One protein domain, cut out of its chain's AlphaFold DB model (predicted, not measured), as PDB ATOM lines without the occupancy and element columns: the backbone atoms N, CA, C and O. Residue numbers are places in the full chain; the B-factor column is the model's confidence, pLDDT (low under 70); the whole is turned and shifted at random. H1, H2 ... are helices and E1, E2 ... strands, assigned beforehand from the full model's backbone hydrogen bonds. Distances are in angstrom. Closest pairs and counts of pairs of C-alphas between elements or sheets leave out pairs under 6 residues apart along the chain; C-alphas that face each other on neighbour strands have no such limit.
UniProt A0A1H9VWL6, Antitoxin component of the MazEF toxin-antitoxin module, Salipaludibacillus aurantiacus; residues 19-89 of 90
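This is residues 19 to 89 of the 90 residues of the protein "Antitoxin component of the MazEF toxin-antitoxin module" of Salipaludibacillus aurantiacus (UniProt A0A1H9VWL6). A strand hairpin, E3 and E4, forms the middle of an elongated string of parts, with a smaller hairpin, E1 and E2, towards one end and helix H2 sticking out at the other. The 71 printed residues hold E1, E2, H1, E3, E4 and H2 in that order, mixed helices and strands, with both two-stranded sheets antiparallel. The whole is only just extended, close to loose, with radius of gyration of the C-alphas 17.1 A and spans of 58 by 30 by 20 A.

E1, residues 22 to 24, and E2, residues 27 to 29, form an antiparallel hairpin; N 22 and O 29 are 2.8 A apart, within hydrogen-bond range. H1, residues 34 to 39, is apart from E1. E3, residues 48 to 53, and E4, residues 58 to 63, form an antiparallel hairpin; N 51 and O 60 are 2.9 A apart, within hydrogen-bond range. H2, residues 72 to 88, stands free. In H1 and H2 every O i to N i+4 pair is within hydrogen-bond range.

E1 begins at C-alpha 22 (171.094, 154.803, 167.279). H2, 24.9 A long, ends at C-alpha 88 (142.384, 110.631, 157.161).

The printed part has no cut and no long link. Residues 65 to 80, 84 and 88 to 89 have pLDDT under 70.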
ATOM      1  N   ARG A  19     165.440 151.114 159.488       89.19
ATOM      2  CA  ARG A  19     165.728 151.745 160.778       89.19
ATOM      3  C   ARG A  19     167.194 152.129 160.850       89.19
ATOM      4  O   ARG A  19     168.071 151.383 160.432       89.19
ATOM      5  N   LYS A  20     167.456 153.288 161.448       92.38
ATOM      6  CA  LYS A  20     168.816 153.728 161.760       92.38
ATOM      7  C   LYS A  20     169.323 153.058 163.035       92.38
ATOM      8  O   LYS A  20     168.580 152.936 164.012       92.38
ATOM      9  N   ILE A  21     170.608 152.716 163.049       92.88
ATOM     10  CA  ILE A  21     171.329 152.418 164.288       92.88
ATOM     11  C   ILE A  21     171.421 153.721 165.089       92.88
ATOM     12  O   ILE A  21     171.774 154.773 164.554       92.88
ATOM     13  N   THR A  22     171.063 153.663 166.367       93.06
ATOM     14  CA  THR A  22     171.094 154.803 167.279       93.06
ATOM     15  C   THR A  22     171.958 154.501 168.492       93.06
ATOM     16  O   THR A  22     172.034 153.364 168.961       93.06
ATOM     17  N   LYS A  23     172.571 155.546 169.045       94.31
ATOM     18  CA  LYS A  23     173.289 155.455 170.312       94.31
ATOM     19  C   LYS A  23     172.284 155.331 171.460       94.31
ATOM     20  O   LYS A  23     171.385 156.162 171.580       94.31
ATOM     21  N   ILE A  24     172.455 154.315 172.300       91.38
ATOM     22  CA  ILE A  24     171.676 154.070 173.519       91.38
ATOM     23  C   ILE A  24     172.672 153.978 174.678       91.38
ATOM     24  O   ILE A  24     173.372 152.978 174.832       91.38
ATOM     25  N   GLY A  25     172.794 155.050 175.467       91.06
ATOM     26  CA  GLY A  25     173.829 155.157 176.501       91.06
ATOM     27  C   GLY A  25     175.238 155.051 175.904       91.06
ATOM     28  O   GLY A  25     175.628 155.880 175.080       91.06
ATOM     29  N   ASN A  26     175.982 154.015 176.299       93.69
ATOM     30  CA  ASN A  26     177.325 153.704 175.786       93.69
ATOM     31  C   ASN A  26     177.332 152.643 174.671       93.69
ATOM     32  O   ASN A  26     178.403 152.225 174.238       93.69
ATOM     33  N   SER A  27     176.159 152.229 174.195       90.94
ATOM     34  CA  SER A  27     176.002 151.176 173.192       90.94
ATOM     35  C   SER A  27     175.390 151.709 171.900       90.94
ATOM     36  O   SER A  27     174.819 152.800 171.856       90.94
ATOM     37  N   GLN A  28     175.498 150.913 170.840       91.56
ATOM     38  CA  GLN A  28     174.712 151.074 169.620       91.56
ATOM     39  C   GLN A  28     173.534 150.102 169.662       91.56
ATOM     40  O   GLN A  28     173.675 148.984 170.158       91.56
ATOM     41  N   GLY A  29     172.382 150.516 169.150       90.12
ATOM     42  CA  GLY A  29     171.197 149.669 169.098       90.12
ATOM     43  C   GLY A  29     170.221 150.082 168.008       90.12
ATOM     44  O   GLY A  29     170.337 151.149 167.407       90.12
ATOM     45  N   ILE A  30     169.238 149.221 167.763       91.56
ATOM     46  CA  ILE A  30     168.102 149.490 166.881       91.56
ATOM     47  C   ILE A  30     166.847 149.472 167.747       91.56
ATOM     48  O   ILE A  30     166.691 148.614 168.613       91.56
ATOM     49  N   ILE A  31     165.955 150.436 167.526       89.75
ATOM     50  CA  ILE A  31     164.666 150.480 168.219       89.75
ATOM     51  C   ILE A  31     163.695 149.579 167.462       89.75
ATOM     52  O   ILE A  31     163.308 149.887 166.333       89.75
ATOM     53  N   ILE A  32     163.307 148.480 168.103       88.44
ATOM     54  CA  ILE A  32     162.316 147.543 167.580       88.44
ATOM     55  C   ILE A  32     160.920 148.080 167.923       88.44
ATOM     56  O   ILE A  32     160.663 148.404 169.086       88.44
ATOM     57  N   PRO A  33     160.009 148.211 166.943       88.25
ATOM     58  CA  PRO A  33     158.637 148.621 167.210       88.25
ATOM     59  C   PRO A  33     157.926 147.673 168.183       88.25
ATOM     60  O   PRO A  33     158.004 146.454 168.046       88.25
ATOM     61  N   SER A  34     157.154 148.232 169.118       86.44
ATOM     62  CA  SER A  34     156.371 147.452 170.085       86.44
ATOM     63  C   SER A  34     155.425 146.412 169.465       86.44
ATOM     64  O   SER A  34     155.289 145.353 170.071       86.44
ATOM     65  N   PRO A  35     154.785 146.641 168.296       85.75
ATOM     66  CA  PRO A  35     153.971 145.609 167.654       85.75
ATOM     67  C   PRO A  35     154.746 144.316 167.370       85.75
ATOM     68  O   PRO A  35     154.231 143.239 167.632       85.75
ATOM     69  N   TYR A  36     156.010 144.415 166.945       86.75
ATOM     70  CA  TYR A  36     156.815 143.241 166.586       86.75
ATOM     71  C   TYR A  36     157.221 142.445 167.824       86.75
ATOM     72  O   TYR A  36     157.257 141.221 167.800       86.75
ATOM     73  N   LEU A  37     157.489 143.138 168.935       84.94
ATOM     74  CA  LEU A  37     157.766 142.483 170.214       84.94
ATOM     75  C   LEU A  37     156.532 141.742 170.744       84.94
ATOM     76  O   LEU A  37     156.667 140.630 171.244       84.94
ATOM     77  N   LYS A  38     155.331 142.313 170.567       83.50
ATOM     78  CA  LYS A  38     154.070 141.644 170.920       83.50
ATOM     79  C   LYS A  38     153.840 140.382 170.094       83.50
ATOM     80  O   LYS A  38     153.473 139.363 170.665       83.50
ATOM     81  N   GLU A  39     154.074 140.440 168.785       82.81
ATOM     82  CA  GLU A  39     153.971 139.270 167.900       82.81
ATOM     83  C   GLU A  39     155.011 138.196 168.245       82.81
ATOM     84  O   GLU A  39     154.698 137.009 168.246       82.81
ATOM     85  N   LEU A  40     156.219 138.606 168.641       82.19
ATOM     86  CA  LEU A  40     157.257 137.706 169.152       82.19
ATOM     87  C   LEU A  40     156.929 137.146 170.559       82.19
ATOM     88  O   LEU A  40     157.632 136.265 171.061       82.19
ATOM     89  N   GLY A  41     155.880 137.652 171.218       84.12
ATOM     90  CA  GLY A  41     155.483 137.268 172.575       84.12
ATOM     91  C   GLY A  41     156.491 137.687 173.648       84.12
ATOM     92  O   GLY A  41     156.650 136.978 174.639       84.12
ATOM     93  N   VAL A  42     157.224 138.778 173.412       83.75
ATOM     94  CA  VAL A  42     158.267 139.310 174.299       83.75
ATOM     95  C   VAL A  42     157.783 140.621 174.901       83.75
ATOM     96  O   VAL A  42     157.401 141.550 174.180       83.75
ATOM     97  N   GLU A  43     157.850 140.728 176.220       83.81
ATOM     98  CA  GLU A  43     157.565 141.958 176.945       83.81
ATOM     99  C   GLU A  43     158.845 142.693 177.368       83.81
ATOM    100  O   GLU A  43     159.977 142.215 177.261       83.81
ATOM    101  N   SER A  44     158.672 143.924 177.849       76.56
ATOM    102  CA  SER A  44     159.774 144.697 178.413       76.56
ATOM    103  C   SER A  44     160.405 143.935 179.582       76.56
ATOM    104  O   SER A  44     159.725 143.635 180.558       76.56
ATOM    105  N   SER A  45     161.727 143.747 179.535       80.75
ATOM    106  CA  SER A  45     162.557 143.004 180.512       80.75
ATOM    107  C   SER A  45     162.673 141.496 180.283       80.75
ATOM    108  O   SER A  45     163.435 140.842 180.999       80.75
ATOM    109  N   ASP A  46     162.007 140.954 179.264       83.38
ATOM    110  CA  ASP A  46     162.206 139.562 178.880       83.38
ATOM    111  C   ASP A  46     163.576 139.333 178.235       83.38
ATOM    112  O   ASP A  46     164.190 140.217 177.627       83.38
ATOM    113  N   ARG A  47     164.077 138.102 178.376       82.50
ATOM    114  CA  ARG A  47     165.332 137.677 177.755       82.50
ATOM    115  C   ARG A  47     165.063 137.147 176.353       82.50
ATOM    116  O   ARG A  47     164.310 136.193 176.178       82.50
ATOM    117  N   VAL A  48     165.766 137.711 175.381       88.56
ATOM    118  CA  VAL A  48     165.784 137.242 173.993       88.56
ATOM    119  C   VAL A  48     167.131 136.622 173.652       88.56
ATOM    120  O   VAL A  48     168.154 136.947 174.260       88.56
ATOM    121  N   GLU A  49     167.130 135.729 172.674       86.69
ATOM    122  CA  GLU A  49     168.337 135.221 172.037       86.69
ATOM    123  C   GLU A  49     168.626 136.035 170.775       86.69
ATOM    124  O   GLU A  49     167.715 136.344 170.008       86.69
ATOM    125  N   VAL A  50     169.893 136.396 170.575       88.38
ATOM    126  CA  VAL A  50     170.355 137.135 169.399       88.38
ATOM    127  C   VAL A  50     171.457 136.327 168.735       88.38
ATOM    128  O   VAL A  50     172.496 136.074 169.342       88.38
ATOM    129  N   GLU A  51     171.231 135.940 167.487       91.12
ATOM    130  CA  GLU A  51     172.181 135.192 166.670       91.12
ATOM    131  C   GLU A  51     172.636 136.051 165.489       91.12
ATOM    132  O   GLU A  51     171.828 136.750 164.877       91.12
ATOM    133  N   PHE A  52     173.926 135.988 165.159       90.06
ATOM    134  CA  PHE A  52     174.477 136.606 163.956       90.06
ATOM    135  C   PHE A  52     174.938 135.529 162.975       90.06
ATOM    136  O   PHE A  52     175.950 134.861 163.209       90.06
ATOM    137  N   ASP A  53     174.217 135.397 161.864       90.06
ATOM    138  CA  ASP A  53     174.610 134.542 160.748       90.06
ATOM    139  C   ASP A  53     175.612 135.293 159.862       90.06
ATOM    140  O   ASP A  53     175.267 136.237 159.145       90.06
ATOM    141  N   LYS A  54     176.874 134.856 159.910       90.44
ATOM    142  CA  LYS A  54     177.979 135.442 159.136       90.44
ATOM    143  C   LYS A  54     177.879 135.186 157.635       90.44
ATOM    144  O   LYS A  54     178.458 135.945 156.865       90.44
ATOM    145  N   ASN A  55     177.206 134.117 157.217       87.69
ATOM    146  CA  ASN A  55     177.098 133.762 155.803       87.69
ATOM    147  C   ASN A  55     176.054 134.641 155.116       87.69
ATOM    148  O   ASN A  55     176.255 135.076 153.983       87.69
ATOM    149  N   LEU A  56     174.958 134.921 155.824       88.44
ATOM    150  CA  LEU A  56     173.852 135.731 155.320       88.44
ATOM    151  C   LEU A  56     173.971 137.214 155.700       88.44
ATOM    152  O   LEU A  56     173.247 138.038 155.151       88.44
ATOM    153  N   ASN A  57     174.888 137.569 156.609       89.12
ATOM    154  CA  ASN A  57     174.975 138.893 157.237       89.12
ATOM    155  C   ASN A  57     173.645 139.324 157.886       89.12
ATOM    156  O   ASN A  57     173.238 140.482 157.789       89.12
ATOM    157  N   VAL A  58     172.975 138.390 158.567       88.81
ATOM    158  CA  VAL A  58     171.663 138.604 159.195       88.81
ATOM    159  C   VAL A  58     171.773 138.471 160.711       88.81
ATOM    160  O   VAL A  58     172.397 137.544 161.223       88.81
ATOM    161  N   ILE A  59     171.132 139.390 161.437       88.56
ATOM    162  CA  ILE A  59     170.892 139.254 162.877       88.56
ATOM    163  C   ILE A  59     169.471 138.732 163.074       88.56
ATOM    164  O   ILE A  59     168.515 139.363 162.628       88.56
ATOM    165  N   THR A  60     169.336 137.608 163.774       88.12
ATOM    166  CA  THR A  60     168.039 137.021 164.133       88.12
ATOM    167  C   THR A  60     167.797 137.185 165.626       88.12
ATOM    168  O   THR A  60     168.681 136.901 166.434       88.12
ATOM    169  N   ILE A  61     166.597 137.631 165.998       87.62
ATOM    170  CA  ILE A  61     166.169 137.781 167.394       87.62
ATOM    171  C   ILE A  61     165.049 136.779 167.652       87.62
ATOM    172  O   ILE A  61     164.064 136.759 166.914       87.62
ATOM    173  N   ARG A  62     165.191 135.950 168.688       85.19
ATOM    174  CA  ARG A  62     164.204 134.924 169.055       85.19
ATOM    175  C   ARG A  62     163.790 135.063 170.516       85.19
ATOM    176  O   ARG A  62     164.601 135.398 171.379       85.19
ATOM    177  N   ASN A  63     162.522 134.790 170.804       83.50
ATOM    178  CA  ASN A  63     162.039 134.694 172.177       83.50
ATOM    179  C   ASN A  63     162.572 133.409 172.815       83.50
ATOM    180  O   ASN A  63     162.264 132.326 172.340       83.50
ATOM    181  N   LYS A  64     163.329 133.497 173.910       70.56
ATOM    182  CA  LYS A  64     163.925 132.309 174.542       70.56
ATOM    183  C   LYS A  64     162.886 131.322 175.099       70.56
ATOM    184  O   LYS A  64     163.183 130.140 175.228       70.56
ATOM    185  N   ASN A  65     161.697 131.806 175.450       65.06
ATOM    186  CA  ASN A  65     160.661 131.010 176.109       65.06
ATOM    187  C   ASN A  65     159.747 130.281 175.117       65.06
ATOM    188  O   ASN A  65     159.131 129.285 175.484       65.06
ATOM    189  N   THR A  66     159.649 130.774 173.883       60.97
ATOM    190  CA  THR A  66     158.778 130.211 172.840       60.97
ATOM    191  C   THR A  66     159.527 129.807 171.581       60.97
ATOM    192  O   THR A  66     158.910 129.207 170.709       60.97
ATOM    193  N   ALA A  67     160.829 130.100 171.467       50.72
ATOM    194  CA  ALA A  67     161.645 129.633 170.358       50.72
ATOM    195  C   ALA A  67     161.676 128.107 170.390       50.72
ATOM    196  O   ALA A  67     162.251 127.527 171.317       50.72
ATOM    197  N   PRO A  68     161.103 127.438 169.383       52.22
ATOM    198  CA  PRO A  68     161.353 126.027 169.206       52.22
ATOM    199  C   PRO A  68     162.850 125.925 168.927       52.22
ATOM    200  O   PRO A  68     163.358 126.510 167.965       52.22
ATOM    201  N   SER A  69     163.590 125.226 169.790       48.66
ATOM    202  CA  SER A  69     164.825 124.631 169.303       48.66
ATOM    203  C   SER A  69     164.394 123.724 168.159       48.66
ATOM    204  O   SER A  69     163.451 122.963 168.349       48.66
ATOM    205  N   PHE A  70     165.069 123.824 167.023       45.31
ATOM    206  CA  PHE A  70     164.813 123.099 165.782       45.31
ATOM    207  C   PHE A  70     163.951 123.835 164.739       45.31
ATOM    208  O   PHE A  70     162.742 124.019 164.846       45.31
ATOM    209  N   SER A  71     164.688 124.251 163.699       53.84
ATOM    210  CA  SER A  71     164.347 124.099 162.287       53.84
ATOM    211  C   SER A  71     162.929 124.521 161.910       53.84
ATOM    212  O   SER A  71     161.979 123.757 162.021       53.84
ATOM    213  N   HIS A  72     162.792 125.719 161.346       56.94
ATOM    214  CA  HIS A  72     161.561 126.191 160.700       56.94
ATOM    215  C   HIS A  72     160.949 125.146 159.732       56.94
ATOM    216  O   HIS A  72     159.738 125.097 159.556       56.94
ATOM    217  N   LEU A  73     161.773 124.250 159.169       55.50
ATOM    218  CA  LEU A  73     161.330 123.123 158.346       55.50
ATOM    219  C   LEU A  73     160.597 122.035 159.142       55.50
ATOM    220  O   LEU A  73     159.627 121.482 158.638       55.50
ATOM    221  N   GLU A  74     161.015 121.723 160.368       57.03
ATOM    222  CA  GLU A  74     160.382 120.678 161.187       57.03
ATOM    223  C   GLU A  74     158.967 121.074 161.611       57.03
ATOM    224  O   GLU A  74     158.058 120.259 161.510       57.03
ATOM    225  N   GLN A  75     158.744 122.345 161.950       63.84
ATOM    226  CA  GLN A  75     157.402 122.860 162.252       63.84
ATOM    227  C   GLN A  75     156.479 122.838 161.031       63.84
ATOM    228  O   GLN A  75     155.292 122.537 161.146       63.84
ATOM    229  N   VAL A  76     157.005 123.142 159.842       69.50
ATOM    230  CA  VAL A  76     156.234 123.023 158.595       69.50
ATOM    231  C   VAL A  76     155.885 121.557 158.322       69.50
ATOM    232  O   VAL A  76     154.757 121.262 157.925       69.50
ATOM    233  N   ILE A  77     156.820 120.635 158.573       68.31
ATOM    234  CA  ILE A  77     156.608 119.193 158.402       68.31
ATOM    235  C   ILE A  77     155.569 118.672 159.400       68.31
ATOM    236  O   ILE A  77     154.634 117.999 158.972       68.31
ATOM    237  N   GLU A  78     155.670 119.005 160.689       65.31
ATOM    238  CA  GLU A  78     154.687 118.598 161.703       65.31
ATOM    239  C   GLU A  78     153.287 119.105 161.357       65.31
ATOM    240  O   GLU A  78     152.346 118.316 161.289       65.31
ATOM    241  N   ASN A  79     153.151 120.387 161.008       69.25
ATOM    242  CA  ASN A  79     151.859 120.955 160.621       69.25
ATOM    243  C   ASN A  79     151.279 120.293 159.358       69.25
ATOM    244  O   ASN A  79     150.066 120.072 159.263       69.25
ATOM    245  N   ALA A  80     152.126 119.955 158.381       69.56
ATOM    246  CA  ALA A  80     151.700 119.250 157.174       69.56
ATOM    247  C   ALA A  80     151.255 117.807 157.472       69.56
ATOM    248  O   ALA A  80     150.260 117.339 156.904       69.56
ATOM    249  N   VAL A  81     151.957 117.107 158.367       71.81
ATOM    250  CA  VAL A  81     151.637 115.735 158.785       71.81
ATOM    251  C   VAL A  81     150.348 115.701 159.607       71.81
ATOM    252  O   VAL A  81     149.450 114.922 159.281       71.81
ATOM    253  N   ASP A  82     150.190 116.594 160.581       72.19
ATOM    254  CA  ASP A  82     148.992 116.687 161.426       72.19
ATOM    255  C   ASP A  82     147.731 116.987 160.618       72.19
ATOM    256  O   ASP A  82     146.662 116.408 160.851       72.19
ATOM    257  N   ARG A  83     147.847 117.860 159.611       71.19
ATOM    258  CA  ARG A  83     146.750 118.138 158.680       71.19
ATOM    259  C   ARG A  83     146.359 116.886 157.896       71.19
ATOM    260  O   ARG A  83     145.175 116.567 157.793       71.19
ATOM    261  N   LYS A  84     147.350 116.139 157.402       68.06
ATOM    262  CA  LYS A  84     147.149 114.888 156.656       68.06
ATOM    263  C   LYS A  84     146.517 113.775 157.491       68.06
ATOM    264  O   LYS A  84     145.764 112.974 156.934       68.06
ATOM    265  N   LEU A  85     146.834 113.696 158.782       75.06
ATOM    266  CA  LEU A  85     146.274 112.700 159.701       75.06
ATOM    267  C   LEU A  85     144.808 113.012 160.028       75.06
ATOM    268  O   LEU A  85     143.946 112.154 159.831       75.06
ATOM    269  N   LYS A  86     144.492 114.277 160.340       76.06
ATOM    270  CA  LYS A  86     143.105 114.736 160.546       76.06
ATOM    271  C   LYS A  86     142.214 114.515 159.324       76.06
ATOM    272  O   LYS A  86     141.072 114.092 159.472       76.06
ATOM    273  N   GLU A  87     142.730 114.745 158.117       72.44
ATOM    274  CA  GLU A  87     142.007 114.468 156.863       72.44
ATOM    275  C   GLU A  87     141.741 112.972 156.633       72.44
ATOM    276  O   GLU A  87     140.814 112.612 155.907       72.44
ATOM    277  N   ARG A  88     142.544 112.090 157.239       68.25
ATOM    278  CA  ARG A  88     142.384 110.631 157.161       68.25
ATOM    279  C   ARG A  88     141.576 110.041 158.317       68.25
ATOM    280  O   ARG A  88     141.306 108.844 158.282       68.25
ATOM    281  N   GLY A  89     141.157 110.861 159.283       60.25
ATOM    282  CA  GLY A  89     140.343 110.430 160.421       60.25
ATOM    283  C   GLY A  89     141.064 109.468 161.369       60.25
ATOM    284  O   GLY A  89     140.403 108.628 161.978       60.25
TER     285      GLY A  89